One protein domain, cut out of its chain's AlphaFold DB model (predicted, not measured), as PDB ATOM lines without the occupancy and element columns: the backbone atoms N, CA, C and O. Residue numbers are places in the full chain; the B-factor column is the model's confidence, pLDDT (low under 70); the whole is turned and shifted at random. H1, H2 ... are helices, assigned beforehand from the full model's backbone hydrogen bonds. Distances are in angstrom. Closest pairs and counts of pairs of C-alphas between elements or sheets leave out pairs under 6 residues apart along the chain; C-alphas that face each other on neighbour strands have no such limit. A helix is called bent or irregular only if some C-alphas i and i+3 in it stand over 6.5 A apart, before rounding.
ATOM      1  N   GLY A   2     119.472  96.977 117.080       88.94
ATOM      2  CA  GLY A   2     120.216  98.190 116.677       88.94
ATOM      3  C   GLY A   2     120.088  98.603 115.197       88.94
ATOM      4  O   GLY A   2     119.934  99.786 114.910       88.94
ATOM      5  N   LEU A   3     120.076  97.645 114.260       90.31
ATOM      6  CA  LEU A   3     119.814  97.909 112.834       90.31
ATOM      7  C   LEU A   3     118.432  98.544 112.602       90.31
ATOM      8  O   LEU A   3     118.325  99.544 111.902       90.31
ATOM      9  N   ARG A   4     117.386  97.990 113.226       94.19
ATOM     10  CA  ARG A   4     115.998  98.458 113.082       94.19
ATOM     11  C   ARG A   4     115.841  99.894 113.581       94.19
ATOM     12  O   ARG A   4     115.211 100.698 112.908       94.19
ATOM     13  N   LEU A   5     116.491 100.245 114.697       96.25
ATOM     14  CA  LEU A   5     116.501 101.623 115.203       96.25
ATOM     15  C   LEU A   5     117.196 102.589 114.230       96.25
ATOM     16  O   LEU A   5     116.670 103.665 113.963       96.25
ATOM     17  N   LYS A   6     118.342 102.199 113.654       96.06
ATOM     18  CA  LYS A   6     119.031 103.013 112.636       96.06
ATOM     19  C   LYS A   6     118.156 103.242 111.401       96.06
ATOM     20  O   LYS A   6     118.093 104.364 110.911       96.06
ATOM     21  N   LEU A   7     117.459 102.206 110.930       97.69
ATOM     22  CA  LEU A   7     116.524 102.326 109.809       97.69
ATOM     23  C   LEU A   7     115.306 103.193 110.164       97.69
ATOM     24  O   LEU A   7     114.881 103.992 109.341       97.69
ATOM     25  N   ALA A   8     114.786 103.118 111.391       97.75
ATOM     26  CA  ALA A   8     113.702 103.997 111.835       97.75
ATOM     27  C   ALA A   8     114.127 105.478 111.846       97.75
ATOM     28  O   ALA A   8     113.389 106.336 111.367       97.75
ATOM     29  N   VAL A   9     115.342 105.781 112.320       98.00
ATOM     30  CA  VAL A   9     115.913 107.140 112.249       98.00
ATOM     31  C   VAL A   9     116.090 107.587 110.796       98.00
ATOM     32  O   VAL A   9     115.765 108.723 110.462       98.00
ATOM     33  N   LEU A  10     116.554 106.691 109.918       97.69
ATOM     34  CA  LEU A  10     116.686 106.981 108.491       97.69
ATOM     35  C   LEU A  10     115.329 107.287 107.838       97.69
ATOM     36  O   LEU A  10     115.256 108.227 107.053       97.69
ATOM     37  N   ALA A  11     114.255 106.572 108.190       98.06
ATOM     38  CA  ALA A  11     112.906 106.871 107.702       98.06
ATOM     39  C   ALA A  11     112.471 108.296 108.078       98.06
ATOM     40  O   ALA A  11     111.983 109.044 107.233       98.06
ATOM     41  N   VAL A  12     112.702 108.700 109.332       97.88
ATOM     42  CA  VAL A  12     112.419 110.073 109.780       97.88
ATOM     43  C   VAL A  12     113.267 111.076 109.002       97.88
ATOM     44  O   VAL A  12     112.745 112.087 108.546       97.88
ATOM     45  N   PHE A  13     114.553 110.799 108.790       97.25
ATOM     46  CA  PHE A  13     115.418 111.680 108.005       97.25
ATOM     47  C   PHE A  13     114.940 111.838 106.554       97.25
ATOM     48  O   PHE A  13     114.875 112.963 106.064       97.25
ATOM     49  N   ILE A  14     114.549 110.744 105.889       97.44
ATOM     50  CA  ILE A  14     113.976 110.766 104.532       97.44
ATOM     51  C   ILE A  14     112.731 111.663 104.502       97.44
ATOM     52  O   ILE A  14     112.639 112.573 103.678       97.44
ATOM     53  N   TYR A  15     111.817 111.483 105.453       97.69
ATOM     54  CA  TYR A  15     110.628 112.324 105.569       97.69
ATOM     55  C   TYR A  15     110.969 113.811 105.744       97.69
ATOM     56  O   TYR A  15     110.441 114.665 105.032       97.69
ATOM     57  N   LEU A  16     111.880 114.142 106.665       96.75
ATOM     58  CA  LEU A  16     112.274 115.533 106.910       96.75
ATOM     59  C   LEU A  16     112.942 116.173 105.687       96.75
ATOM     60  O   LEU A  16     112.803 117.378 105.472       96.75
ATOM     61  N   LEU A  17     113.661 115.377 104.896       96.38
ATOM     62  CA  LEU A  17     114.403 115.844 103.737       96.38
ATOM     63  C   LEU A  17     113.502 116.095 102.518       96.38
ATOM     64  O   LEU A  17     113.617 117.155 101.907       96.38
ATOM     65  N   TRP A  18     112.600 115.171 102.169       96.50
ATOM     66  CA  TRP A  18     111.800 115.274 100.936       96.50
ATOM     67  C   TRP A  18     110.332 115.667 101.147       96.50
ATOM     68  O   TRP A  18     109.778 116.364 100.290       96.50
ATOM     69  N   ASP A  19     109.725 115.284 102.274       95.69
ATOM     70  CA  ASP A  19     108.277 115.396 102.511       95.69
ATOM     71  C   ASP A  19     107.897 116.560 103.432       95.69
ATOM     72  O   ASP A  19     106.814 117.141 103.308       95.69
ATOM     73  N   PHE A  20     108.781 116.951 104.351       94.81
ATOM     74  CA  PHE A  20     108.511 118.030 105.297       94.81
ATOM     75  C   PHE A  20     109.038 119.386 104.811       94.81
ATOM     76  O   PHE A  20     110.021 119.939 105.310       94.81
ATOM     77  N   LYS A  21     108.326 119.966 103.838       89.25
ATOM     78  CA  LYS A  21     108.709 121.226 103.173       89.25
ATOM     79  C   LYS A  21     108.972 122.410 104.117       89.25
ATOM     80  O   LYS A  21     109.774 123.275 103.782       89.25
ATOM     81  N   SER A  22     108.333 122.457 105.289       90.94
ATOM     82  CA  SER A  22     108.445 123.584 106.228       90.94
ATOM     83  C   SER A  22     109.855 123.776 106.791       90.94
ATOM     84  O   SER A  22     110.227 124.907 107.087       90.94
ATOM     85  N   LEU A  23     110.659 122.708 106.910       89.88
ATOM     86  CA  LEU A  23     112.051 122.820 107.372       89.88
ATOM     87  C   LEU A  23     113.018 123.291 106.287       89.88
ATOM     88  O   LEU A  23     114.139 123.666 106.616       89.88
ATOM     89  N   ARG A  24     112.624 123.227 105.006       92.62
ATOM     90  CA  ARG A  24     113.498 123.520 103.857       92.62
ATOM     91  C   ARG A  24     114.845 122.773 103.920       92.62
ATOM     92  O   ARG A  24     115.846 123.235 103.379       92.62
ATOM     93  N   LEU A  25     114.874 121.595 104.559       94.75
ATOM     94  CA  LEU A  25     116.104 120.841 104.823       94.75
ATOM     95  C   LEU A  25     116.831 120.457 103.528       94.75
ATOM     96  O   LEU A  25     118.057 120.515 103.473       94.75
ATOM     97  N   PHE A  26     116.080 120.129 102.472       95.69
ATOM     98  CA  PHE A  26     116.654 119.838 101.159       95.69
ATOM     99  C   PHE A  26     117.492 120.992 100.618       95.69
ATOM    100  O   PHE A  26     118.594 120.777 100.124       95.69
ATOM    101  N   GLU A  27     116.982 122.213 100.727       94.00
ATOM    102  CA  GLU A  27     117.657 123.408 100.230       94.00
ATOM    103  C   GLU A  27     118.859 123.756 101.109       94.00
ATOM    104  O   GLU A  27     119.915 124.090 100.584       94.00
ATOM    105  N   LEU A  28     118.740 123.591 102.431       93.81
ATOM    106  CA  LEU A  28     119.850 123.794 103.366       93.81
ATOM    107  C   LEU A  28     121.025 122.849 103.089       93.81
ATOM    108  O   LEU A  28     122.174 123.278 103.133       93.81
ATOM    109  N   LEU A  29     120.755 121.576 102.786       93.25
ATOM    110  CA  LEU A  29     121.804 120.599 102.474       93.25
ATOM    111  C   LEU A  29     122.412 120.794 101.080       93.25
ATOM    112  O   LEU A  29     123.566 120.431 100.869       93.25
ATOM    113  N   HIS A  30     121.664 121.381 100.145       93.81
ATOM    114  CA  HIS A  30     122.079 121.558  98.751       93.81
ATOM    115  C   HIS A  30     122.214 123.035  98.355       93.81
ATOM    116  O   HIS A  30     122.038 123.381  97.189       93.81
ATOM    117  N   PHE A  31     122.556 123.906  99.311       89.94
ATOM    118  CA  PHE A  31     122.627 125.363  99.128       89.94
ATOM    119  C   PHE A  31     123.601 125.808  98.022       89.94
ATOM    120  O   PHE A  31     123.502 126.915  97.504       89.94
ATOM    121  N   TYR A  32     124.561 124.949  97.674       86.75
ATOM    122  CA  TYR A  32     125.561 125.180  96.636       86.75
ATOM    123  C   TYR A  32     125.035 124.927  95.211       86.75
ATOM    124  O   TYR A  32     125.741 125.218  94.244       86.75
ATOM    125  N   LEU A  33     123.829 124.366  95.049       89.69
ATOM    126  CA  LEU A  33     123.223 124.159  93.735       89.69
ATOM    127  C   LEU A  33     122.462 125.416  93.279       89.69
ATOM    128  O   LEU A  33     121.592 125.901  93.999       89.69
ATOM    129  N   PRO A  34     122.726 125.926  92.065       87.75
ATOM    130  CA  PRO A  34     122.077 127.132  91.566       87.75
ATOM    131  C   PRO A  34     120.592 126.912  91.246       87.75
ATOM    132  O   PRO A  34     120.202 125.902  90.652       87.75
ATOM    133  N   GLU A  35     119.766 127.905  91.578       87.81
ATOM    134  CA  GLU A  35     118.343 127.972  91.204       87.81
ATOM    135  C   GLU A  35     118.126 128.541  89.792       87.81
ATOM    136  O   GLU A  35     117.060 128.386  89.201       87.81
ATOM    137  N   THR A  36     119.137 129.200  89.225       85.31
ATOM    138  CA  THR A  36     119.039 129.817  87.902       85.31
ATOM    139  C   THR A  36     119.049 128.760  86.795       85.31
ATOM    140  O   THR A  36     119.796 127.785  86.892       85.31
ATOM    141  N   PRO A  37     118.260 128.931  85.715       82.56
ATOM    142  CA  PRO A  37     118.308 128.038  84.565       82.56
ATOM    143  C   PRO A  37     119.719 127.922  83.975       82.56
ATOM    144  O   PRO A  37     120.358 128.927  83.666       82.56
ATOM    145  N   GLN A  38     120.183 126.690  83.770       79.56
ATOM    146  CA  GLN A  38     121.480 126.386  83.156       79.56
ATOM    147  C   GLN A  38     121.331 125.358  82.035       79.56
ATOM    148  O   GLN A  38     120.277 124.740  81.850       79.56
ATOM    149  N   LEU A  39     122.395 125.159  81.253       69.00
ATOM    150  CA  LEU A  39     122.400 124.152  80.198       69.00
ATOM    151  C   LEU A  39     122.153 122.760  80.805       69.00
ATOM    152  O   LEU A  39     122.934 122.283  81.615       69.00
ATOM    153  N   GLY A  40     121.055 122.114  80.404       70.50
ATOM    154  CA  GLY A  40     120.646 120.812  80.946       70.50
ATOM    155  C   GLY A  40     119.756 120.885  82.193       70.50
ATOM    156  O   GLY A  40     119.145 119.878  82.532       70.50
ATOM    157  N   ALA A  41     119.598 122.064  82.806       80.69
ATOM    158  CA  ALA A  41     118.746 122.296  83.971       80.69
ATOM    159  C   ALA A  41     117.869 123.541  83.765       80.69
ATOM    160  O   ALA A  41     118.139 124.622  84.289       80.69
ATOM    161  N   GLY A  42     116.815 123.392  82.956       79.06
ATOM    162  CA  GLY A  42     115.962 124.508  82.526       79.06
ATOM    163  C   GLY A  42     115.187 125.196  83.653       79.06
ATOM    164  O   GLY A  42     114.763 126.333  83.476       79.06
ATOM    165  N   SER A  43     115.038 124.532  84.800       84.56
ATOM    166  CA  SER A  43     114.373 125.067  85.996       84.56
ATOM    167  C   SER A  43     115.349 125.346  87.151       84.56
ATOM    168  O   SER A  43     114.899 125.558  88.272       84.56
ATOM    169  N   GLY A  44     116.661 125.300  86.897       89.56
ATOM    170  CA  GLY A  44     117.703 125.376  87.924       89.56
ATOM    171  C   GLY A  44     118.220 124.009  88.368       89.56
ATOM    172  O   GLY A  44     117.471 123.034  88.430       89.56
ATOM    173  N   ALA A  45     119.515 123.927  88.675       90.50
ATOM    174  CA  ALA A  45     120.160 122.682  89.094       90.50
ATOM    175  C   ALA A  45     119.589 122.159  90.420       90.50
ATOM    176  O   ALA A  45     119.415 120.950  90.568       90.50
ATOM    177  N   LEU A  46     119.239 123.058  91.350       93.06
ATOM    178  CA  LEU A  46     118.621 122.684  92.625       93.06
ATOM    179  C   LEU A  46     117.260 122.001  92.429       93.06
ATOM    180  O   LEU A  46     116.998 120.961  93.036       93.06
ATOM    181  N   TRP A  47     116.407 122.549  91.555       92.81
ATOM    182  CA  TRP A  47     115.118 121.932  91.239       92.81
ATOM    183  C   TRP A  47     115.294 120.588  90.545       92.81
ATOM    184  O   TRP A  47     114.641 119.628  90.934       92.81
ATOM    185  N   GLU A  48     116.157 120.495  89.530       91.50
ATOM    186  CA  GLU A  48     116.362 119.225  88.825       91.50
ATOM    187  C   GLU A  48     116.907 118.146  89.770       91.50
ATOM    188  O   GLU A  48     116.458 117.002  89.723       91.50
ATOM    189  N   TRP A  49     117.813 118.511  90.683       93.25
ATOM    190  CA  TRP A  49     118.308 117.609  91.722       93.25
ATOM    191  C   TRP A  49     117.195 117.152  92.673       93.25
ATOM    192  O   TRP A  49     117.043 115.951  92.923       93.25
ATOM    193  N   TYR A  50     116.361 118.082  93.149       94.81
ATOM    194  CA  TYR A  50     115.187 117.751  93.955       94.81
ATOM    195  C   TYR A  50     114.221 116.840  93.199       94.81
ATOM    196  O   TYR A  50     113.844 115.787  93.704       94.81
ATOM    197  N   PHE A  51     113.850 117.204  91.973       93.56
ATOM    198  CA  PHE A  51     112.936 116.444  91.131       93.56
ATOM    199  C   PHE A  51     113.430 115.007  90.941       93.56
ATOM    200  O   PHE A  51     112.677 114.071  91.171       93.56
ATOM    201  N   ARG A  52     114.706 114.804  90.590       91.12
ATOM    202  CA  ARG A  52     115.252 113.456  90.366       91.12
ATOM    203  C   ARG A  52     115.319 112.622  91.637       91.12
ATOM    204  O   ARG A  52     114.948 111.455  91.600       91.12
ATOM    205  N   THR A  53     115.771 113.207  92.744       93.31
ATOM    206  CA  THR A  53     115.902 112.469  94.012       93.31
ATOM    207  C   THR A  53     114.555 112.208  94.682       93.31
ATOM    208  O   THR A  53     114.408 111.205  95.370       93.31
ATOM    209  N   SER A  54     113.549 113.053  94.446       94.38
ATOM    210  CA  SER A  54     112.210 112.895  95.027       94.38
ATOM    211  C   SER A  54     111.340 111.840  94.341       94.38
ATOM    212  O   SER A  54     110.411 111.360  94.979       94.38
ATOM    213  N   LEU A  55     111.623 111.418  93.102       93.44
ATOM    214  CA  LEU A  55     110.787 110.430  92.393       93.44
ATOM    215  C   LEU A  55     110.704 109.067  93.099       93.44
ATOM    216  O   LEU A  55     109.654 108.428  93.044       93.44
ATOM    217  N   ASP A  56     111.782 108.655  93.775       90.81
ATOM    218  CA  ASP A  56     111.945 107.301  94.326       90.81
ATOM    219  C   ASP A  56     112.567 107.289  95.740       90.81
ATOM    220  O   ASP A  56     113.114 106.274  96.173       90.81
ATOM    221  N   HIS A  57     112.492 108.398  96.489       95.19
ATOM    222  CA  HIS A  57     113.203 108.572  97.771       95.19
ATOM    223  C   HIS A  57     112.857 107.532  98.859       95.19
ATOM    224  O   HIS A  57     113.687 107.253  99.723       95.19
ATOM    225  N   TRP A  58     111.677 106.900  98.800       96.31
ATOM    226  CA  TRP A  58     111.298 105.787  99.689       96.31
ATOM    227  C   TRP A  58     111.660 104.393  99.147       96.31
ATOM    228  O   TRP A  58     111.733 103.441  99.923       96.31
ATOM    229  N   SER A  59     111.905 104.250  97.841       91.94
ATOM    230  CA  SER A  59     112.025 102.950  97.162       91.94
ATOM    231  C   SER A  59     113.171 102.102  97.722       91.94
ATOM    232  O   SER A  59     112.958 100.995  98.225       91.94
ATOM    233  N   THR A  60     114.389 102.653  97.739       91.44
ATOM    234  CA  THR A  60     115.566 101.961  98.290       91.44
ATOM    235  C   THR A  60     115.391 101.654  99.775       91.44
ATOM    236  O   THR A  60     115.791 100.587 100.237       91.44
ATOM    237  N   PHE A  61     114.762 102.563 100.525       96.19
ATOM    238  CA  PHE A  61     114.512 102.376 101.949       96.19
ATOM    239  C   PHE A  61     113.605 101.172 102.227       96.19
ATOM    240  O   PHE A  61     113.950 100.324 103.050       96.19
ATOM    241  N   PHE A  62     112.500 101.034 101.496       95.56
ATOM    242  CA  PHE A  62     111.601  99.885 101.636       95.56
ATOM    243  C   PHE A  62     112.286  98.571 101.238       95.56
ATOM    244  O   PHE A  62     112.085  97.554 101.903       95.56
ATOM    245  N   GLY A  63     113.175  98.598 100.238       94.00
ATOM    246  CA  GLY A  63     114.047  97.463  99.919       94.00
ATOM    247  C   GLY A  63     114.965  97.060 101.083       94.00
ATOM    248  O   GLY A  63     115.115  95.872 101.363       94.00
ATOM    249  N   MET A  64     115.525  98.031 101.817       95.69
ATOM    250  CA  MET A  64     116.327  97.763 103.021       95.69
ATOM    251  C   MET A  64     115.491  97.162 104.160       95.69
ATOM    252  O   MET A  64     115.960  96.245 104.836       95.69
ATOM    253  N   VAL A  65     114.256  97.637 104.363       96.62
ATOM    254  CA  VAL A  65     113.329  97.059 105.355       96.62
ATOM    255  C   VAL A  65     112.989  95.610 105.000       96.62
ATOM    256  O   VAL A  65     113.078  94.739 105.864       96.62
ATOM    257  N   TYR A  66     112.672  95.336 103.730       95.88
ATOM    258  CA  TYR A  66     112.420  93.981 103.236       95.88
ATOM    259  C   TYR A  66     113.641  93.074 103.462       95.88
ATOM    260  O   TYR A  66     113.523  91.999 104.045       95.88
ATOM    261  N   ALA A  67     114.841  93.529 103.086       93.75
ATOM    262  CA  ALA A  67     116.079  92.770 103.274       93.75
ATOM    263  C   ALA A  67     116.366  92.457 104.754       93.75
ATOM    264  O   ALA A  67     116.763  91.341 105.084       93.75
ATOM    265  N   ALA A  68     116.104  93.402 105.664       94.00
ATOM    266  CA  ALA A  68     116.271  93.197 107.105       94.00
ATOM    267  C   ALA A  68     115.320  92.133 107.692       94.00
ATOM    268  O   ALA A  68     115.584  91.609 108.777       94.00
ATOM    269  N   ASN A  69     114.222  91.825 106.999       95.31
ATOM    270  CA  ASN A  69     113.228  90.825 107.390       95.31
ATOM    271  C   ASN A  69     113.288  89.546 106.535       95.31
ATOM    272  O   ASN A  69     112.584  88.583 106.838       95.31
ATOM    273  N   TYR A  70     114.143  89.495 105.509       93.56
ATOM    274  CA  TYR A  70     114.201  88.383 104.560       93.56
ATOM    275  C   TYR A  70     114.389  86.998 105.213       93.56
ATOM    276  O   TYR A  70     113.625  86.097 104.859       93.56
ATOM    277  N   PRO A  71     115.294  86.799 106.201       92.50
ATOM    278  CA  PRO A  71     115.420  85.503 106.879       92.50
ATOM    279  C   PRO A  71     114.113  85.038 107.538       92.50
ATOM    280  O   PRO A  71     113.742  83.873 107.435       92.50
ATOM    281  N   ILE A  72     113.371  85.969 108.149       94.69
ATOM    282  CA  ILE A  72     112.077  85.696 108.789       94.69
ATOM    283  C   ILE A  72     111.039  85.327 107.734       94.69
ATOM    284  O   ILE A  72     110.283  84.382 107.917       94.69
ATOM    285  N   THR A  73     111.005  86.050 106.613       94.81
ATOM    286  CA  THR A  73     110.083  85.760 105.507       94.81
ATOM    287  C   THR A  73     110.347  84.400 104.870       94.81
ATOM    288  O   THR A  73     109.392  83.693 104.556       94.81
ATOM    289  N   SER A  74     111.615  84.015 104.711       93.00
ATOM    290  CA  SER A  74     111.985  82.686 104.220       93.00
ATOM    291  C   SER A  74     111.472  81.589 105.160       93.00
ATOM    292  O   SER A  74     110.737  80.696 104.731       93.00
ATOM    293  N   LEU A  75     111.752  81.719 106.464       93.38
ATOM    294  CA  LEU A  75     111.273  80.779 107.479       93.38
ATOM    295  C   LEU A  75     109.738  80.732 107.548       93.38
ATOM    296  O   LEU A  75     109.158  79.651 107.615       93.38
ATOM    297  N   PHE A  76     109.071  81.883 107.462       95.56
ATOM    298  CA  PHE A  76     107.612  81.987 107.436       95.56
ATOM    299  C   PHE A  76     106.991  81.175 106.295       95.56
ATOM    300  O   PHE A  76     106.086  80.377 106.534       95.56
ATOM    301  N   ILE A  77     107.492  81.332 105.063       94.50
ATOM    302  CA  ILE A  77     106.989  80.580 103.905       94.50
ATOM    303  C   ILE A  77     107.208  79.075 104.101       94.50
ATOM    304  O   ILE A  77     106.279  78.304 103.866       94.50
ATOM    305  N   ARG A  78     108.383  78.655 104.593       93.12
ATOM    306  CA  ARG A  78     108.681  77.239 104.881       93.12
ATOM    307  C   ARG A  78     107.755  76.663 105.956       93.12
ATOM    308  O   ARG A  78     107.221  75.571 105.781       93.12
ATOM    309  N   LYS A  79     107.491  77.410 107.033       95.00
ATOM    310  CA  LYS A  79     106.555  76.987 108.089       95.00
ATOM    311  C   LYS A  79     105.116  76.879 107.600       95.00
ATOM    312  O   LYS A  79     104.405  76.001 108.081       95.00
ATOM    313  N   LEU A  80     104.692  77.730 106.662       96.19
ATOM    314  CA  LEU A  80     103.396  77.588 105.996       96.19
ATOM    315  C   LEU A  80     103.349  76.347 105.100       96.19
ATOM    316  O   LEU A  80     102.349  75.641 105.114       96.19
ATOM    317  N   GLU A  81     104.421  76.065 104.357       95.75
ATOM    318  CA  GLU A  81     104.543  74.880 103.486       95.75
ATOM    319  C   GLU A  81     104.586  73.560 104.262       95.75
ATOM    320  O   GLU A  81     104.207  72.522 103.730       95.75
ATOM    321  N   ALA A  82     105.007  73.595 105.526       95.62
ATOM    322  CA  ALA A  82     104.964  72.442 106.421       95.62
ATOM    323  C   ALA A  82     103.554  72.144 106.976       95.62
ATOM    324  O   ALA A  82     103.356  71.103 107.604       95.62
ATOM    325  N   GLN A  83     102.577  73.039 106.783       96.62
ATOM    326  CA  GLN A  83     101.206  72.835 107.262       96.62
ATOM    327  C   GLN A  83     100.395  71.931 106.324       96.62
ATOM    328  O   GLN A  83     100.712  71.797 105.143       96.62
ATOM    329  N   PRO A  84      99.275  71.351 106.799       97.00
ATOM    330  CA  PRO A  84      98.327  70.677 105.923       97.00
ATOM    331  C   PRO A  84      97.853  71.597 104.791       97.00
ATOM    332  O   PRO A  84      97.521  72.759 105.030       97.00
ATOM    333  N   PHE A  85      97.706  71.039 103.586       96.12
ATOM    334  CA  PHE A  85      97.365  71.760 102.349       96.12
ATOM    335  C   PHE A  85      96.275  72.835 102.511       96.12
ATOM    336  O   PHE A  85      96.401  73.943 101.995       96.12
ATOM    337  N   ARG A  86      95.192  72.535 103.248       96.19
ATOM    338  CA  ARG A  86      94.106  73.502 103.482       96.19
ATOM    339  C   ARG A  86      94.579  74.729 104.263       96.19
ATOM    340  O   ARG A  86      94.263  75.842 103.865       96.19
ATOM    341  N   GLN A  87      95.315  74.536 105.355       95.88
ATOM    342  CA  GLN A  87      95.799  75.634 106.194       95.88
ATOM    343  C   GLN A  87      96.862  76.462 105.467       95.88
ATOM    344  O   GLN A  87      96.772  77.688 105.473       95.88
ATOM    345  N   GLU A  88      97.796  75.798 104.776       96.44
ATOM    346  CA  GLU A  88      98.799  76.448 103.925       96.44
ATOM    347  C   GLU A  88      98.132  77.399 102.921       96.44
ATOM    348  O   GLU A  88      98.419  78.599 102.899       96.44
ATOM    349  N   TRP A  89      97.219  76.881 102.093       97.25
ATOM    350  CA  TRP A  89      96.623  77.656 101.006       97.25
ATOM    351  C   TRP A  89      95.573  78.661 101.474       97.25
ATOM    352  O   TRP A  89      95.408  79.687 100.820       97.25
ATOM    353  N   MET A  90      94.907  78.436 102.610       97.88
ATOM    354  CA  MET A  90      94.059  79.462 103.227       97.88
ATOM    355  C   MET A  90      94.899  80.637 103.739       97.88
ATOM    356  O   MET A  90      94.579  81.787 103.438       97.88
ATOM    357  N   ALA A  91      96.008  80.361 104.433       97.44
ATOM    358  CA  ALA A  91      96.934  81.390 104.899       97.44
ATOM    359  C   ALA A  91      97.572  82.160 103.734       97.44
ATOM    360  O   ALA A  91      97.495  83.391 103.688       97.44
ATOM    361  N   LYS A  92      98.153  81.445 102.761       97.62
ATOM    362  CA  LYS A  92      98.772  82.059 101.578       97.62
ATOM    363  C   LYS A  92      97.742  82.806 100.721       97.62
ATOM    364  O   LYS A  92      97.964  83.940 100.301       97.62
ATOM    365  N   GLY A  93      96.580  82.198 100.500       97.75
ATOM    366  CA  GLY A  93      95.489  82.787  99.730       97.75
ATOM    367  C   GLY A  93      94.981  84.092 100.336       97.75
ATOM    368  O   GLY A  93      94.832  85.071  99.611       97.75
ATOM    369  N   ALA A  94      94.781  84.149 101.656       98.06
ATOM    370  CA  ALA A  94      94.297  85.357 102.325       98.06
ATOM    371  C   ALA A  94      95.276  86.538 102.189       98.06
ATOM    372  O   ALA A  94      94.862  87.644 101.838       98.06
ATOM    373  N   ILE A  95      96.578  86.297 102.380       98.19
ATOM    374  CA  ILE A  95      97.617  87.317 102.163       98.19
ATOM    375  C   ILE A  95      97.642  87.748 100.691       98.19
ATOM    376  O   ILE A  95      97.639  88.944 100.391       98.19
ATOM    377  N   GLY A  96      97.622  86.776  99.773       98.06
ATOM    378  CA  GLY A  96      97.623  87.016  98.333       98.06
ATOM    379  C   GLY A  96      96.434  87.855  97.866       98.06
ATOM    380  O   GLY A  96      96.623  88.777  97.077       98.06
ATOM    381  N   VAL A  97      95.227  87.603  98.387       98.44
ATOM    382  CA  VAL A  97      94.022  88.394  98.083       98.44
ATOM    383  C   VAL A  97      94.191  89.844  98.537       98.44
ATOM    384  O   VAL A  97      93.905  90.754  97.759       98.44
ATOM    385  N   CYS A  98      94.703  90.084  99.747       98.06
ATOM    386  CA  CYS A  98      94.949  91.444 100.234       98.06
ATOM    387  C   CYS A  98      96.016  92.176  99.402       98.06
ATOM    388  O   CYS A  98      95.787  93.308  98.974       98.06
ATOM    389  N   LEU A  99      97.151  91.528  99.113       98.06
ATOM    390  CA  LEU A  99      98.208  92.103  98.270       98.06
ATOM    391  C   LEU A  99      97.720  92.387  96.847       98.06
ATOM    392  O   LEU A  99      98.031  93.437  96.278       98.06
ATOM    393  N   PHE A 100      96.932  91.476  96.274       98.31
ATOM    394  CA  PHE A 100      96.348  91.658  94.952       98.31
ATOM    395  C   PHE A 100      95.314  92.785  94.939       98.31
ATOM    396  O   PHE A 100      95.304  93.565  93.996       98.31
ATOM    397  N   ALA A 101      94.491  92.930  95.981       98.31
ATOM    398  CA  ALA A 101      93.529  94.026  96.083       98.31
ATOM    399  C   ALA A 101      94.226  95.397  96.098       98.31
ATOM    400  O   ALA A 101      93.833  96.298  95.354       98.31
ATOM    401  N   VAL A 102      95.305  95.543  96.878       97.31
ATOM    402  CA  VAL A 102      96.100  96.783  96.922       97.31
ATOM    403  C   VAL A 102      96.828  97.025  95.594       97.31
ATOM    404  O   VAL A 102      96.844  98.151  95.098       97.31
ATOM    405  N   PHE A 103      97.376  95.979  94.970       98.25
ATOM    406  CA  PHE A 103      97.979  96.071  93.638       98.25
ATOM    407  C   PHE A 103      96.965  96.465  92.559       98.25
ATOM    408  O   PHE A 103      97.257  97.315  91.722       98.25
ATOM    409  N   PHE A 104      95.766  95.883  92.582       98.25
ATOM    410  CA  PHE A 104      94.697  96.206  91.646       98.25
ATOM    411  C   PHE A 104      94.261  97.663  91.808       98.25
ATOM    412  O   PHE A 104      94.134  98.383  90.818       98.25
ATOM    413  N   TRP A 105      94.112  98.135  93.049       97.62
ATOM    414  CA  TRP A 105      93.883  99.552  93.320       97.62
ATOM    415  C   TRP A 105      95.012 100.423  92.750       97.62
ATOM    416  O   TRP A 105      94.729 101.359  92.007       97.62
ATOM    417  N   TRP A 106      96.282 100.075  92.986       97.19
ATOM    418  CA  TRP A 106      97.428 100.794  92.421       97.19
ATOM    419  C   TRP A 106      97.401 100.843  90.878       97.19
ATOM    420  O   TRP A 106      97.557 101.905  90.274       97.19
ATOM    421  N   ALA A 107      97.144  99.707  90.228       97.38
ATOM    422  CA  ALA A 107      97.127  99.587  88.772       97.38
ATOM    423  C   ALA A 107      95.946 100.333  88.125       97.38
ATOM    424  O   ALA A 107      96.009 100.728  86.958       97.38
ATOM    425  N   THR A 108      94.843 100.500  88.857       96.88
ATOM    426  CA  THR A 108      93.627 101.143  88.344       96.88
ATOM    427  C   THR A 108      93.512 102.622  88.688       96.88
ATOM    428  O   THR A 108      92.888 103.348  87.916       96.88
ATOM    429  N   VAL A 109      94.134 103.067  89.785       94.94
ATOM    430  CA  VAL A 109      94.038 104.443  90.287       94.94
ATOM    431  C   VAL A 109      95.336 105.226  90.027       94.94
ATOM    432  O   VAL A 109      95.370 105.938  89.022       94.94
ATOM    433  N   PRO A 110      96.419 105.121  90.830       93.50
ATOM    434  CA  PRO A 110      97.606 105.950  90.637       93.50
ATOM    435  C   PRO A 110      98.328 105.665  89.315       93.50
ATOM    436  O   PRO A 110      98.689 106.606  88.621       93.50
ATOM    437  N   PHE A 111      98.494 104.403  88.901       94.06
ATOM    438  CA  PHE A 111      99.270 104.078  87.693       94.06
ATOM    439  C   PHE A 111      98.664 104.631  86.388       94.06
ATOM    440  O   PHE A 111      99.385 104.827  85.412       94.06
ATOM    441  N   ARG A 112      97.351 104.905  86.356       94.56
ATOM    442  CA  ARG A 112      96.672 105.484  85.181       94.56
ATOM    443  C   ARG A 112      96.674 107.013  85.150       94.56
ATOM    444  O   ARG A 112      96.134 107.585  84.205       94.56
ATOM    445  N   GLN A 113      97.217 107.668  86.173       94.06
ATOM    446  CA  GLN A 113      97.298 109.124  86.206       94.06
ATOM    447  C   GLN A 113      98.225 109.653  85.111       94.06
ATOM    448  O   GLN A 113      99.121 108.959  84.621       94.06
ATOM    449  N   GLU A 114      98.037 110.918  84.742       94.19
ATOM    450  CA  GLU A 114      98.965 111.575  83.832       94.19
ATOM    451  C   GLU A 114     100.372 111.639  84.434       94.19
ATOM    452  O   GLU A 114     100.558 111.749  85.646       94.19
ATOM    453  N   LYS A 115     101.389 111.641  83.567       90.38
ATOM    454  CA  LYS A 115     102.808 111.578  83.956       90.38
ATOM    455  C   LYS A 115     103.187 112.535  85.093       90.38
ATOM    456  O   LYS A 115     103.965 112.165  85.964       90.38
ATOM    457  N   LEU A 116     102.702 113.778  85.057       88.81
ATOM    458  CA  LEU A 116     103.062 114.785  86.062       88.81
ATOM    459  C   LEU A 116     102.418 114.509  87.423       88.81
ATOM    460  O   LEU A 116     103.071 114.711  88.444       88.81
ATOM    461  N   GLU A 117     101.176 114.032  87.431       91.50
ATOM    462  CA  GLU A 117     100.456 113.659  88.650       91.50
ATOM    463  C   GLU A 117     101.032 112.372  89.250       91.50
ATOM    464  O   GLU A 117     101.332 112.328  90.444       91.50
ATOM    465  N   TYR A 118     101.307 111.371  88.406       93.56
ATOM    466  CA  TYR A 118     101.949 110.129  88.829       93.56
ATOM    467  C   TYR A 118     103.334 110.381  89.436       93.56
ATOM    468  O   TYR A 118     103.643 109.875  90.511       93.56
ATOM    469  N   ASN A 119     104.158 111.231  88.811       93.12
ATOM    470  CA  ASN A 119     105.476 111.590  89.345       93.12
ATOM    471  C   ASN A 119     105.406 112.184  90.762       93.12
ATOM    472  O   ASN A 119     106.336 111.993  91.540       93.12
ATOM    473  N   ALA A 120     104.327 112.895  91.104       91.44
ATOM    474  CA  ALA A 120     104.154 113.492  92.427       91.44
ATOM    475  C   ALA A 120     103.790 112.470  93.519       91.44
ATOM    476  O   ALA A 120     103.869 112.799  94.700       91.44
ATOM    477  N   THR A 121     103.372 111.256  93.148       92.75
ATOM    478  CA  THR A 121     102.921 110.230  94.102       92.75
ATOM    479  C   THR A 121     103.670 108.898  94.000       92.75
ATOM    480  O   THR A 121     103.622 108.104  94.942       92.75
ATOM    481  N   ASN A 122     104.417 108.658  92.916       93.81
ATOM    482  CA  ASN A 122     105.146 107.412  92.654       93.81
ATOM    483  C   ASN A 122     106.038 106.983  93.826       93.81
ATOM    484  O   ASN A 122     106.036 105.805  94.181       93.81
ATOM    485  N   ALA A 123     106.724 107.923  94.479       95.62
ATOM    486  CA  ALA A 123     107.597 107.623  95.610       95.62
ATOM    487  C   ALA A 123     106.880 106.880  96.752       95.62
ATOM    488  O   ALA A 123     107.499 106.068  97.432       95.62
ATOM    489  N   TYR A 124     105.579 107.117  96.948       96.06
ATOM    490  CA  TYR A 124     104.801 106.517  98.037       96.06
ATOM    491  C   TYR A 124     104.100 105.222  97.632       96.06
ATOM    492  O   TYR A 124     103.755 104.429  98.498       96.06
ATOM    493  N   TYR A 125     103.871 104.989  96.338       95.19
ATOM    494  CA  TYR A 125     103.093 103.839  95.865       95.19
ATOM    495  C   TYR A 125     103.903 102.827  95.045       95.19
ATOM    496  O   TYR A 125     103.470 101.688  94.883       95.19
ATOM    497  N   GLY A 126     105.091 103.197  94.561       92.88
ATOM    498  CA  GLY A 126     105.909 102.372  93.666       92.88
ATOM    499  C   GLY A 126     106.391 101.050  94.274       92.88
ATOM    500  O   GLY A 126     106.711 100.119  93.539       92.88
ATOM    501  N   PHE A 127     106.390 100.918  95.605       94.25
ATOM    502  CA  PHE A 127     106.751  99.666  96.277       94.25
ATOM    503  C   PHE A 127     105.662  98.582  96.172       94.25
ATOM    504  O   PHE A 127     105.987  97.400  96.253       94.25
ATOM    505  N   ILE A 128     104.393  98.961  95.961       96.06
ATOM    506  CA  ILE A 128     103.237  98.047  95.902       96.06
ATOM    507  C   ILE A 128     103.422  96.943  94.845       96.06
ATOM    508  O   ILE A 128     103.377  95.767  95.213       96.06
ATOM    509  N   PRO A 129     103.664  97.251  93.552       95.88
ATOM    510  CA  PRO A 129     103.877  96.207  92.549       95.88
ATOM    511  C   PRO A 129     105.079  95.310  92.868       95.88
ATOM    512  O   PRO A 129     105.034  94.116  92.577       95.88
ATOM    513  N   LEU A 130     106.126  95.850  93.504       93.75
ATOM    514  CA  LEU A 130     107.328  95.095  93.860       93.75
ATOM    515  C   LEU A 130     107.051  94.062  94.956       93.75
ATOM    516  O   LEU A 130     107.405  92.896  94.786       93.75
ATOM    517  N   ILE A 131     106.393  94.455  96.051       95.25
ATOM    518  CA  ILE A 131     106.081  93.524  97.150       95.25
ATOM    519  C   ILE A 131     105.053  92.472  96.730       95.25
ATOM    520  O   ILE A 131     105.184  91.306  97.100       95.25
ATOM    521  N   THR A 132     104.071  92.851  95.907       97.19
ATOM    522  CA  THR A 132     103.073  91.915  95.384       97.19
ATOM    523  C   THR A 132     103.726  90.905  94.446       97.19
ATOM    524  O   THR A 132     103.485  89.704  94.575       97.19
ATOM    525  N   TYR A 133     104.609  91.359  93.550       95.44
ATOM    526  CA  TYR A 133     105.394  90.462  92.704       95.44
ATOM    527  C   TYR A 133     106.280  89.531  93.536       95.44
ATOM    528  O   TYR A 133     106.262  88.323  93.306       95.44
ATOM    529  N   ALA A 134     107.007  90.060  94.527       94.19
ATOM    530  CA  ALA A 134     107.861  89.263  95.404       94.19
ATOM    531  C   ALA A 134     107.070  88.167  96.135       94.19
ATOM    532  O   ALA A 134     107.540  87.031  96.205       94.19
ATOM    533  N   TYR A 135     105.852  88.465  96.597       97.00
ATOM    534  CA  TYR A 135     104.977  87.479  97.227       97.00
ATOM    535  C   TYR A 135     104.551  86.374  96.257       97.00
ATOM    536  O   TYR A 135     104.841  85.199  96.480       97.00
ATOM    537  N   PHE A 136     103.905  86.737  95.142       96.94
ATOM    538  CA  PHE A 136     103.378  85.754  94.192       96.94
ATOM    539  C   PHE A 136     104.483  84.947  93.512       96.94
ATOM    540  O   PHE A 136     104.307  83.760  93.257       96.94
ATOM    541  N   ARG A 137     105.651  85.547  93.270       94.50
ATOM    542  CA  ARG A 137     106.804  84.833  92.716       94.50
ATOM    543  C   ARG A 137     107.411  83.823  93.703       94.50
ATOM    544  O   ARG A 137     108.127  82.924  93.269       94.50
ATOM    545  N   ASN A 138     107.120  83.938  95.000       94.69
ATOM    546  CA  ASN A 138     107.624  83.033  96.036       94.69
ATOM    547  C   ASN A 138     106.533  82.199  96.731       94.69
ATOM    548  O   ASN A 138     106.839  81.458  97.661       94.69
ATOM    549  N   ILE A 139     105.278  82.272  96.270       94.50
ATOM    550  CA  ILE A 139     104.134  81.613  96.922       94.50
ATOM    551  C   ILE A 139     104.206  80.077  96.883       94.50
ATOM    552  O   ILE A 139     103.608  79.413  97.730       94.50
ATOM    553  N   SER A 140     104.934  79.497  95.922       93.44
ATOM    554  CA  SER A 140     105.142  78.051  95.803       93.44
ATOM    555  C   SER A 140     106.574  77.706  95.375       93.44
ATOM    556  O   SER A 140     107.215  78.523  94.702       93.44
ATOM    557  N   PRO A 141     107.065  76.487  95.683       91.88
ATOM    558  CA  PRO A 141     108.362  75.989  95.222       91.88
ATOM    559  C   PRO A 141     108.536  76.098  93.702       91.88
ATOM    560  O   PRO A 141     109.549  76.588  93.218       91.88
ATOM    561  N   THR A 142     107.512  75.719  92.932       91.56
ATOM    562  CA  THR A 142     107.549  75.784  91.465       91.56
ATOM    563  C   THR A 142     107.761  77.208  90.976       91.56
ATOM    564  O   THR A 142     108.673  77.458  90.194       91.56
ATOM    565  N   LEU A 143     106.953  78.162  91.451       91.44
ATOM    566  CA  LEU A 143     107.114  79.548  91.028       91.44
ATOM    567  C   LEU A 143     108.476  80.078  91.447       91.44
ATOM    568  O   LEU A 143     109.073  80.786  90.641       91.44
ATOM    569  N   ARG A 144     109.005  79.687  92.621       92.75
ATOM    570  CA  ARG A 144     110.304  80.193  93.066       92.75
ATOM    571  C   ARG A 144     111.515  79.643  92.305       92.75
ATOM    572  O   ARG A 144     112.470  80.391  92.080       92.75
ATOM    573  N   SER A 145     111.444  78.404  91.824       91.56
ATOM    574  CA  SER A 145     112.585  77.698  91.221       91.56
ATOM    575  C   SER A 145     112.838  77.993  89.737       91.56
ATOM    576  O   SER A 145     113.962  77.811  89.275       91.56
ATOM    577  N   TYR A 146     111.852  78.484  88.974       89.88
ATOM    578  CA  TYR A 146     112.021  78.743  87.532       89.88
ATOM    579  C   TYR A 146     112.147  80.232  87.209       89.88
ATOM    580  O   TYR A 146     111.251  81.023  87.502       89.88
ATOM    581  N   SER A 147     113.240  80.635  86.563       89.44
ATOM    582  CA  SER A 147     113.440  82.007  86.083       89.44
ATOM    583  C   SER A 147     114.068  82.017  84.690       89.44
ATOM    584  O   SER A 147     114.713  81.051  84.282       89.44
ATOM    585  N   LEU A 148     113.864  83.105  83.945       91.12
ATOM    586  CA  LEU A 148     114.551  83.328  82.676       91.12
ATOM    587  C   LEU A 148     115.897  83.996  82.951       91.12
ATOM    588  O   LEU A 148     115.934  85.165  83.339       91.12
ATOM    589  N   ASP A 149     116.991  83.277  82.699       88.25
ATOM    590  CA  ASP A 149     118.345  83.768  82.986       88.25
ATOM    591  C   ASP A 149     118.663  85.082  82.252       88.25
ATOM    592  O   ASP A 149     119.274  85.988  82.814       88.25
ATOM    593  N   GLN A 621     104.497 115.336  99.785       95.38
ATOM    594  CA  GLN A 621     103.185 114.935 100.302       95.38
ATOM    595  C   GLN A 621     103.308 114.531 101.781       95.38
ATOM    596  O   GLN A 621     103.457 113.346 102.086       95.38
ATOM    597  N   PRO A 622     103.215 115.480 102.736       95.88
ATOM    598  CA  PRO A 622     103.489 115.213 104.151       95.88
ATOM    599  C   PRO A 622     102.653 114.080 104.760       95.88
ATOM    600  O   PRO A 622     103.156 113.326 105.584       95.88
ATOM    601  N   LEU A 623     101.383 113.939 104.365       96.75
ATOM    602  CA  LEU A 623     100.517 112.872 104.878       96.75
ATOM    603  C   LEU A 623     100.922 111.495 104.340       96.75
ATOM    604  O   LEU A 623     100.947 110.530 105.100       96.75
ATOM    605  N   LEU A 624     101.286 111.408 103.058       96.75
ATOM    606  CA  LEU A 624     101.787 110.162 102.478       96.75
ATOM    607  C   LEU A 624     103.159 109.807 103.057       96.75
ATOM    608  O   LEU A 624     103.378 108.655 103.404       96.75
ATOM    609  N   GLY A 625     104.038 110.785 103.278       96.94
ATOM    610  CA  GLY A 625     105.306 110.570 103.978       96.94
ATOM    611  C   GLY A 625     105.122 110.019 105.401       96.94
ATOM    612  O   GLY A 625     105.796 109.067 105.790       96.94
ATOM    613  N   LEU A 626     104.151 110.536 106.170       97.56
ATOM    614  CA  LEU A 626     103.808 109.988 107.492       97.56
ATOM    615  C   LEU A 626     103.245 108.562 107.405       97.56
ATOM    616  O   LEU A 626     103.603 107.716 108.225       97.56
ATOM    617  N   MET A 627     102.413 108.275 106.399       97.31
ATOM    618  CA  MET A 627     101.957 106.912 106.109       97.31
ATOM    619  C   MET A 627     103.150 105.985 105.831       97.31
ATOM    620  O   MET A 627     103.198 104.883 106.380       97.31
ATOM    621  N   MET A 628     104.142 106.436 105.055       97.81
ATOM    622  CA  MET A 628     105.356 105.658 104.783       97.81
ATOM    623  C   MET A 628     106.170 105.398 106.050       97.81
ATOM    624  O   MET A 628     106.633 104.272 106.230       97.81
ATOM    625  N   ILE A 629     106.296 106.366 106.967       98.00
ATOM    626  CA  ILE A 629     106.897 106.123 108.291       98.00
ATOM    627  C   ILE A 629     106.103 105.054 109.046       98.00
ATOM    628  O   ILE A 629     106.700 104.115 109.567       98.00
ATOM    629  N   GLY A 630     104.772 105.161 109.089       97.81
ATOM    630  CA  GLY A 630     103.914 104.180 109.757       97.81
ATOM    631  C   GLY A 630     104.137 102.760 109.232       97.81
ATOM    632  O   GLY A 630     104.427 101.851 110.010       97.81
ATOM    633  N   LEU A 631     104.108 102.585 107.909       96.94
ATOM    634  CA  LEU A 631     104.419 101.310 107.254       96.94
ATOM    635  C   LEU A 631     105.841 100.842 107.580       96.94
ATOM    636  O   LEU A 631     106.044  99.686 107.942       96.94
ATOM    637  N   SER A 632     106.820 101.743 107.532       97.25
ATOM    638  CA  SER A 632     108.213 101.438 107.870       97.25
ATOM    639  C   SER A 632     108.348 100.905 109.294       97.25
ATOM    640  O   SER A 632     109.026  99.906 109.512       97.25
ATOM    641  N   LEU A 633     107.676 101.530 110.265       97.56
ATOM    642  CA  LEU A 633     107.668 101.078 111.656       97.56
ATOM    643  C   LEU A 633     106.978  99.721 111.805       97.56
ATOM    644  O   LEU A 633     107.474  98.881 112.552       97.56
ATOM    645  N   ILE A 634     105.898  99.468 111.060       97.00
ATOM    646  CA  ILE A 634     105.254  98.150 111.022       97.00
ATOM    647  C   ILE A 634     106.239  97.097 110.502       97.00
ATOM    648  O   ILE A 634     106.492  96.111 111.191       97.00
ATOM    649  N   GLY A 635     106.864  97.312 109.343       96.69
ATOM    650  CA  GLY A 635     107.832  96.353 108.804       96.69
ATOM    651  C   GLY A 635     109.035  96.149 109.733       96.69
ATOM    652  O   GLY A 635     109.482  95.023 109.969       96.69
ATOM    653  N   LEU A 636     109.540  97.228 110.333       96.75
ATOM    654  CA  LEU A 636     110.702  97.189 111.216       96.75
ATOM    655  C   LEU A 636     110.415  96.611 112.602       96.75
ATOM    656  O   LEU A 636     111.313  95.991 113.157       96.75
ATOM    657  N   PHE A 637     109.242  96.794 113.195       96.00
ATOM    658  CA  PHE A 637     108.998  96.379 114.585       96.00
ATOM    659  C   PHE A 637     107.961  95.267 114.725       96.00
ATOM    660  O   PHE A 637     107.934  94.609 115.761       96.00
ATOM    661  N   LEU A 638     107.190  94.976 113.671       96.12
ATOM    662  CA  LEU A 638     106.418  93.735 113.556       96.12
ATOM    663  C   LEU A 638     107.146  92.654 112.746       96.12
ATOM    664  O   LEU A 638     106.572  91.590 112.532       96.12
ATOM    665  N   PHE A 639     108.405  92.887 112.357       95.69
ATOM    666  CA  PHE A 639     109.286  91.885 111.743       95.69
ATOM    667  C   PHE A 639     108.774  91.325 110.408       95.69
ATOM    668  O   PHE A 639     109.055  90.180 110.063       95.69
ATOM    669  N   ASP A 640     108.027  92.127 109.650       96.06
ATOM    670  CA  ASP A 640     107.339  91.667 108.448       96.06
ATOM    671  C   ASP A 640     107.811  92.391 107.180       96.06
ATOM    672  O   ASP A 640     107.808  93.620 107.099       96.06
ATOM    673  N   SER A 641     108.184  91.616 106.163       95.56
ATOM    674  CA  SER A 641     108.547  92.119 104.831       95.56
ATOM    675  C   SER A 641     107.339  92.600 104.025       95.56
ATOM    676  O   SER A 641     107.500  93.396 103.102       95.56
ATOM    677  N   TYR A 642     106.130  92.154 104.385       96.12
ATOM    678  CA  TYR A 642     104.868  92.549 103.747       96.12
ATOM    679  C   TYR A 642     104.074  93.561 104.588       96.12
ATOM    680  O   TYR A 642     102.853  93.659 104.469       96.12
ATOM    681  N   PHE A 643     104.779  94.332 105.425       94.75
ATOM    682  CA  PHE A 643     104.260  95.501 106.145       94.75
ATOM    683  C   PHE A 643     102.983  95.234 106.960       94.75
ATOM    684  O   PHE A 643     102.084  96.070 107.032       94.75
ATOM    685  N   GLY A 644     102.926  94.070 107.607       94.88
ATOM    686  CA  GLY A 644     101.864  93.635 108.511       94.88
ATOM    687  C   GLY A 644     100.929  92.591 107.902       94.88
ATOM    688  O   GLY A 644     100.256  91.882 108.650       94.88
ATOM    689  N   LEU A 645     100.899  92.434 106.573       96.69
ATOM    690  CA  LEU A 645      99.972  91.507 105.917       96.69
ATOM    691  C   LEU A 645     100.264  90.038 106.241       96.69
ATOM    692  O   LEU A 645      99.327  89.242 106.271       96.69
ATOM    693  N   SER A 646     101.507  89.669 106.573       96.81
ATOM    694  CA  SER A 646     101.827  88.280 106.945       96.81
ATOM    695  C   SER A 646     101.109  87.816 108.211       96.81
ATOM    696  O   SER A 646     100.878  86.621 108.380       96.81
ATOM    697  N   TYR A 647     100.700  88.741 109.086       97.00
ATOM    698  CA  TYR A 647      99.940  88.406 110.293       97.00
ATOM    699  C   TYR A 647      98.544  87.851 109.985       97.00
ATOM    700  O   TYR A 647      97.978  87.161 110.822       97.00
ATOM    701  N   ILE A 648      97.999  88.055 108.780       97.31
ATOM    702  CA  ILE A 648      96.725  87.439 108.371       97.31
ATOM    703  C   ILE A 648      96.815  85.903 108.416       97.31
ATOM    704  O   ILE A 648      95.836  85.236 108.752       97.31
ATOM    705  N   ALA A 649      97.995  85.325 108.158       97.00
ATOM    706  CA  ALA A 649      98.195  83.878 108.229       97.00
ATOM    707  C   ALA A 649      97.933  83.292 109.624       97.00
ATOM    708  O   ALA A 649      97.546  82.126 109.719       97.00
ATOM    709  N   THR A 650      98.077  84.079 110.699       96.00
ATOM    710  CA  THR A 650      97.890  83.577 112.071       96.00
ATOM    711  C   THR A 650      96.442  83.202 112.375       96.00
ATOM    712  O   THR A 650      96.193  82.491 113.344       96.00
ATOM    713  N   ILE A 651      95.488  83.659 111.553       96.75
ATOM    714  CA  ILE A 651      94.077  83.254 111.625       96.75
ATOM    715  C   ILE A 651      93.926  81.759 111.305       96.75
ATOM    716  O   ILE A 651      93.075  81.086 111.881       96.75
ATOM    717  N   PHE A 652      94.750  81.237 110.394       96.81
ATOM    718  CA  PHE A 652      94.654  79.861 109.892       96.81
ATOM    719  C   PHE A 652      95.708  78.934 110.486       96.81
ATOM    720  O   PHE A 652      95.459  77.739 110.634       96.81
ATOM    721  N   VAL A 653      96.873  79.486 110.825       95.25
ATOM    722  CA  VAL A 653      97.999  78.759 111.410       95.25
ATOM    723  C   VAL A 653      98.441  79.505 112.673       95.25
ATOM    724  O   VAL A 653      99.260  80.423 112.606       95.25
ATOM    725  N   PRO A 654      97.884  79.183 113.849       88.56
ATOM    726  CA  PRO A 654      98.343  79.777 115.099       88.56
ATOM    727  C   PRO A 654      99.832  79.452 115.322       88.56
ATOM    728  O   PRO A 654     100.220  78.291 115.262       88.56
ATOM    729  N   GLY A 655     100.675  80.468 115.545       88.44
ATOM    730  CA  GLY A 655     102.115  80.294 115.815       88.44
ATOM    731  C   GLY A 655     103.083  80.680 114.686       88.44
ATOM    732  O   GLY A 655     104.291  80.616 114.887       88.44
ATOM    733  N   VAL A 656     102.598  81.135 113.522       92.94
ATOM    734  CA  VAL A 656     103.468  81.652 112.434       92.94
ATOM    735  C   VAL A 656     103.578  83.180 112.411       92.94
ATOM    736  O   VAL A 656     103.852  83.772 111.367       92.94
ATOM    737  N   ALA A 657     103.341  83.853 113.540       95.38
ATOM    738  CA  ALA A 657     103.448  85.307 113.580       95.38
ATOM    739  C   ALA A 657     104.914  85.736 113.348       95.38
ATOM    740  O   ALA A 657     105.803  85.236 114.041       95.38
ATOM    741  N   PRO A 658     105.200  86.680 112.426       94.69
ATOM    742  CA  PRO A 658     106.571  87.082 112.090       94.69
ATOM    743  C   PRO A 658     107.469  87.436 113.282       94.69
ATOM    744  O   PRO A 658     108.640  87.057 113.306       94.69
ATOM    745  N   LYS A 659     106.925  88.112 114.303       92.81
ATOM    746  CA  LYS A 659     107.661  88.464 115.529       92.81
ATOM    747  C   LYS A 659     108.182  87.247 116.308       92.81
ATOM    748  O   LYS A 659     109.263  87.330 116.881       92.81
ATOM    749  N   ASP A 660     107.446  86.136 116.302       91.62
ATOM    750  CA  ASP A 660     107.758  84.951 117.110       91.62
ATOM    751  C   ASP A 660     108.876  84.120 116.454       91.62
ATOM    752  O   ASP A 660     109.561  83.345 117.109       91.62
ATOM    753  N   MET A 661     109.118  84.338 115.156       91.06
ATOM    754  CA  MET A 661     110.167  83.676 114.375       91.06
ATOM    755  C   MET A 661     111.498  84.435 114.369       91.06
ATOM    756  O   MET A 661     112.460  83.965 113.764       91.06
ATOM    757  N   TYR A 662     111.587  85.609 115.008       89.69
ATOM    758  CA  TYR A 662     112.806  86.425 114.979       89.69
ATOM    759  C   TYR A 662     114.022  85.685 115.547       89.69
ATOM    760  O   TYR A 662     115.081  85.691 114.923       89.69
ATOM    761  N   GLU A 663     113.881  85.058 116.716       87.38
ATOM    762  CA  GLU A 663     114.998  84.359 117.361       87.38
ATOM    763  C   GLU A 663     115.472  83.174 116.515       87.38
ATOM    764  O   GLU A 663     116.665  83.064 116.252       87.38
ATOM    765  N   GLU A 664     114.543  82.352 116.023       88.81
ATOM    766  CA  GLU A 664     114.826  81.167 115.201       88.81
ATOM    767  C   GLU A 664     115.447  81.526 113.842       88.81
ATOM    768  O   GLU A 664     116.459  80.954 113.442       88.81
ATOM    769  N   ALA A 665     114.899  82.526 113.144       88.69
ATOM    770  CA  ALA A 665     115.403  82.932 111.834       88.69
ATOM    771  C   ALA A 665     116.826  83.510 111.899       88.69
ATOM    772  O   ALA A 665     117.604  83.364 110.954       88.69
ATOM    773  N   PHE A 666     117.173  84.192 112.995       87.12
ATOM    774  CA  PHE A 666     118.485  84.817 113.153       87.12
ATOM    775  C   PHE A 666     119.482  83.972 113.949       87.12
ATOM    776  O   PHE A 666     120.679  84.214 113.802       87.12
ATOM    777  N   SER A 667     119.058  82.979 114.740       85.75
ATOM    778  CA  SER A 667     119.991  82.086 115.444       85.75
ATOM    779  C   SER A 667     120.846  81.293 114.460       85.75
ATOM    780  O   SER A 667     122.064  81.267 114.610       85.75
ATOM    781  N   VAL A 668     120.225  80.762 113.399       78.38
ATOM    782  CA  VAL A 668     120.919  80.049 112.311       78.38
ATOM    783  C   VAL A 668     121.940  80.963 111.627       78.38
ATOM    784  O   VAL A 668     123.081  80.576 111.383       78.38
ATOM    785  N   LEU A 669     121.561  82.218 111.366       76.94
ATOM    786  CA  LEU A 669     122.462  83.198 110.760       76.94
ATOM    787  C   LEU A 669     123.628  83.555 111.692       76.94
ATOM    788  O   LEU A 669     124.764  83.657 111.236       76.94
ATOM    789  N   HIS A 670     123.364  83.755 112.985       82.12
ATOM    790  CA  HIS A 670     124.400  84.059 113.970       82.12
ATOM    791  C   HIS A 670     125.393  82.904 114.111       82.12
ATOM    792  O   HIS A 670     126.595  83.151 114.164       82.12
ATOM    793  N   GLU A 671     124.910  81.663 114.108       81.12
ATOM    794  CA  GLU A 671     125.751  80.469 114.137       81.12
ATOM    795  C   GLU A 671     126.631  80.373 112.884       81.12
ATOM    796  O   GLU A 671     127.859  80.319 112.992       81.12
ATOM    797  N   LYS A 672     126.027  80.478 111.692       75.38
ATOM    798  CA  LYS A 672     126.743  80.413 110.408       75.38
ATOM    799  C   LYS A 672     127.782  81.531 110.252       75.38
ATOM    800  O   LYS A 672     128.873  81.296 109.738       75.38
ATOM    801  N   MET A 673     127.474  82.730 110.750       75.75
ATOM    802  CA  MET A 673     128.352  83.908 110.696       75.75
ATOM    803  C   MET A 673     129.289  84.045 111.909       75.75
ATOM    804  O   MET A 673     130.018  85.033 112.000       75.75
ATOM    805  N   LYS A 674     129.285  83.084 112.847       81.06
ATOM    806  CA  LYS A 674     130.088  83.112 114.088       81.06
ATOM    807  C   LYS A 674     129.890  84.389 114.922       81.06
ATOM    808  O   LYS A 674     130.833  84.924 115.506       81.06
ATOM    809  N   LEU A 675     128.660  84.896 114.966       78.12
ATOM    810  CA  LEU A 675     128.259  86.054 115.765       78.12
ATOM    811  C   LEU A 675     127.837  85.623 117.184       78.12
ATOM    812  O   LEU A 675     127.451  84.471 117.385       78.12
ATOM    813  N   PRO A 676     127.860  86.531 118.182       80.06
ATOM    814  CA  PRO A 676     127.397  86.218 119.533       80.06
ATOM    815  C   PRO A 676     125.958  85.673 119.534       80.06
ATOM    816  O   PRO A 676     125.114  86.219 118.814       80.06
ATOM    817  N   PRO A 677     125.648  84.641 120.340       76.38
ATOM    818  CA  PRO A 677     124.315  84.053 120.381       76.38
ATOM    819  C   PRO A 677     123.280  85.077 120.856       76.38
ATOM    820  O   PRO A 677     123.547  85.910 121.727       76.38
ATOM    821  N   ILE A 678     122.081  85.010 120.281       77.25
ATOM    822  CA  ILE A 678     120.953  85.839 120.706       77.25
ATOM    823  C   ILE A 678     120.501  85.313 122.074       77.25
ATOM    824  O   ILE A 678     120.091  84.159 122.189       77.25
ATOM    825  N   GLN A 679     120.624  86.124 123.131       61.94
ATOM    826  CA  GLN A 679     120.118  85.759 124.459       61.94
ATOM    827  C   GLN A 679     118.604  85.533 124.375       61.94
ATOM    828  O   GLN A 679     117.870  86.472 124.075       61.94
ATOM    829  N   LYS A 680     118.152  84.305 124.664       55.28
ATOM    830  CA  LYS A 680     116.725  83.995 124.819       55.28
ATOM    831  C   LYS A 680     116.153  84.869 125.928       55.28
ATOM    832  O   LYS A 680     116.608  84.791 127.072       55.28
ATOM    833  N   SER A 681     115.149  85.677 125.605       43.06
ATOM    834  CA  SER A 681     114.328  86.305 126.637       43.06
ATOM    835  C   SER A 681     113.617  85.189 127.401       43.06
ATOM    836  O   SER A 681     112.846  84.429 126.821       43.06
ATOM    837  N   THR A 682     113.891  85.049 128.695       35.12
ATOM    838  CA  THR A 682     113.247  84.060 129.564       35.12
ATOM    839  C   THR A 682     111.749  84.349 129.679       35.12
ATOM    840  O   THR A 682     111.324  85.119 130.538       35.12
TER     841      THR A 682
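What this domain is: This is residues 2 to 149 and 621 to 682 of the 723 residues of the protein "Hypothetical protein" of Leptocylindrus danicus (UniProt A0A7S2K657). Two groups of helices run mostly along one long body: H9 lies side by side with H1 and the arm H4a, while H7 and H10 each pack along part of H5, the longest helix. The bent helix H4 leads from the first group to the second, with H11 crossing its arm H4b at one end of the body; H2, H3 and the long link between them make the other end. The printed part has 210 residues with eleven named helices, H1 to H11 in order, and no named strand; its class is all helix. It is only just loose, close to compact, with a radius of gyration of the C-alphas of 20.2 A and spans of 64 by 43 by 36 A.

Where its parts are: H1, residues 2 to 19, begins at C-alpha 2 (120.216, 98.190, 116.677) and is 25.3 A long. H2 is residues 25 to 29 and H3 residues 45 to 54. H4, residues 59 to 81, was assigned as one helix by its hydrogen bonds but is bent, with C-alphas 68 and 71 7.7 A apart; its arms are H4a, residues 59 to 68, and H4b, residues 71 to 81. H5, residues 85 to 108, is 32.8 A long. H6, residues 115 to 125, is irregular, with C-alphas 120 and 123 7.5 A apart. H7 is residues 127 to 138, H8 residues 141 to 145, H9 residues 622 to 637, 22.2 A long, and H10 residues 645 to 651. H11, residues 658 to 672, is irregular, with C-alphas 660 and 663 7.3 A apart, and ends at C-alpha 672 (126.743, 80.413, 110.408).

How they stand to each other: H1, H4a and H9 form a bundle, three helices side by side. H1 touches H9 at a shallow tilt of 8 degrees, opposite ways; their closest C-alphas, Asp 19 and Pro 622, are 5.1 A apart. H4a touches H9 with closest C-alphas Val 65 and Leu 636 at 6.4 A. H4b touches H11 at a steep tilt of 66 degrees, closest at Ile 72 and Ala 665, 5.3 A, and touches H5 at Leu 80 and Glu 88, 5.2 A. H5 touches H10 at Ala 91 and Ala 649, 4.3 A, and H7 at Leu 99 and Thr 132, 5.7 A. H8 touches H7 only at the corner, as H2 does H1. H6 only just touches H9, with 3 pairs of C-alphas within 8 A, closest at Tyr 124 and Leu 624, 6.5 A. H3 is close to but not clearly touching H2, at Phe 26 and Tyr 50, 7.6 A. Every O i to N i+4 pair is within hydrogen-bond range in H1, H2, H3, H4a, H4b, H5, H7, H8 and H9, against 4 of 7 in H6, 6 of 11 in H11 and 0 of 3 in H10, where 4 of 4 O i to N i+3 pairs are.

The domain as a whole: The C-alphas farthest apart, Thr 36 and Pro 84, are 65.2 A apart. Residues 150 to 620 are not printed, and C-alphas 149 and 621 are 38.7 A apart across the cut. The link from H2 to H3, residues 30 to 44, is long. Confidence is low, with pLDDT under 70, at residue 39 and residues 679 to 682.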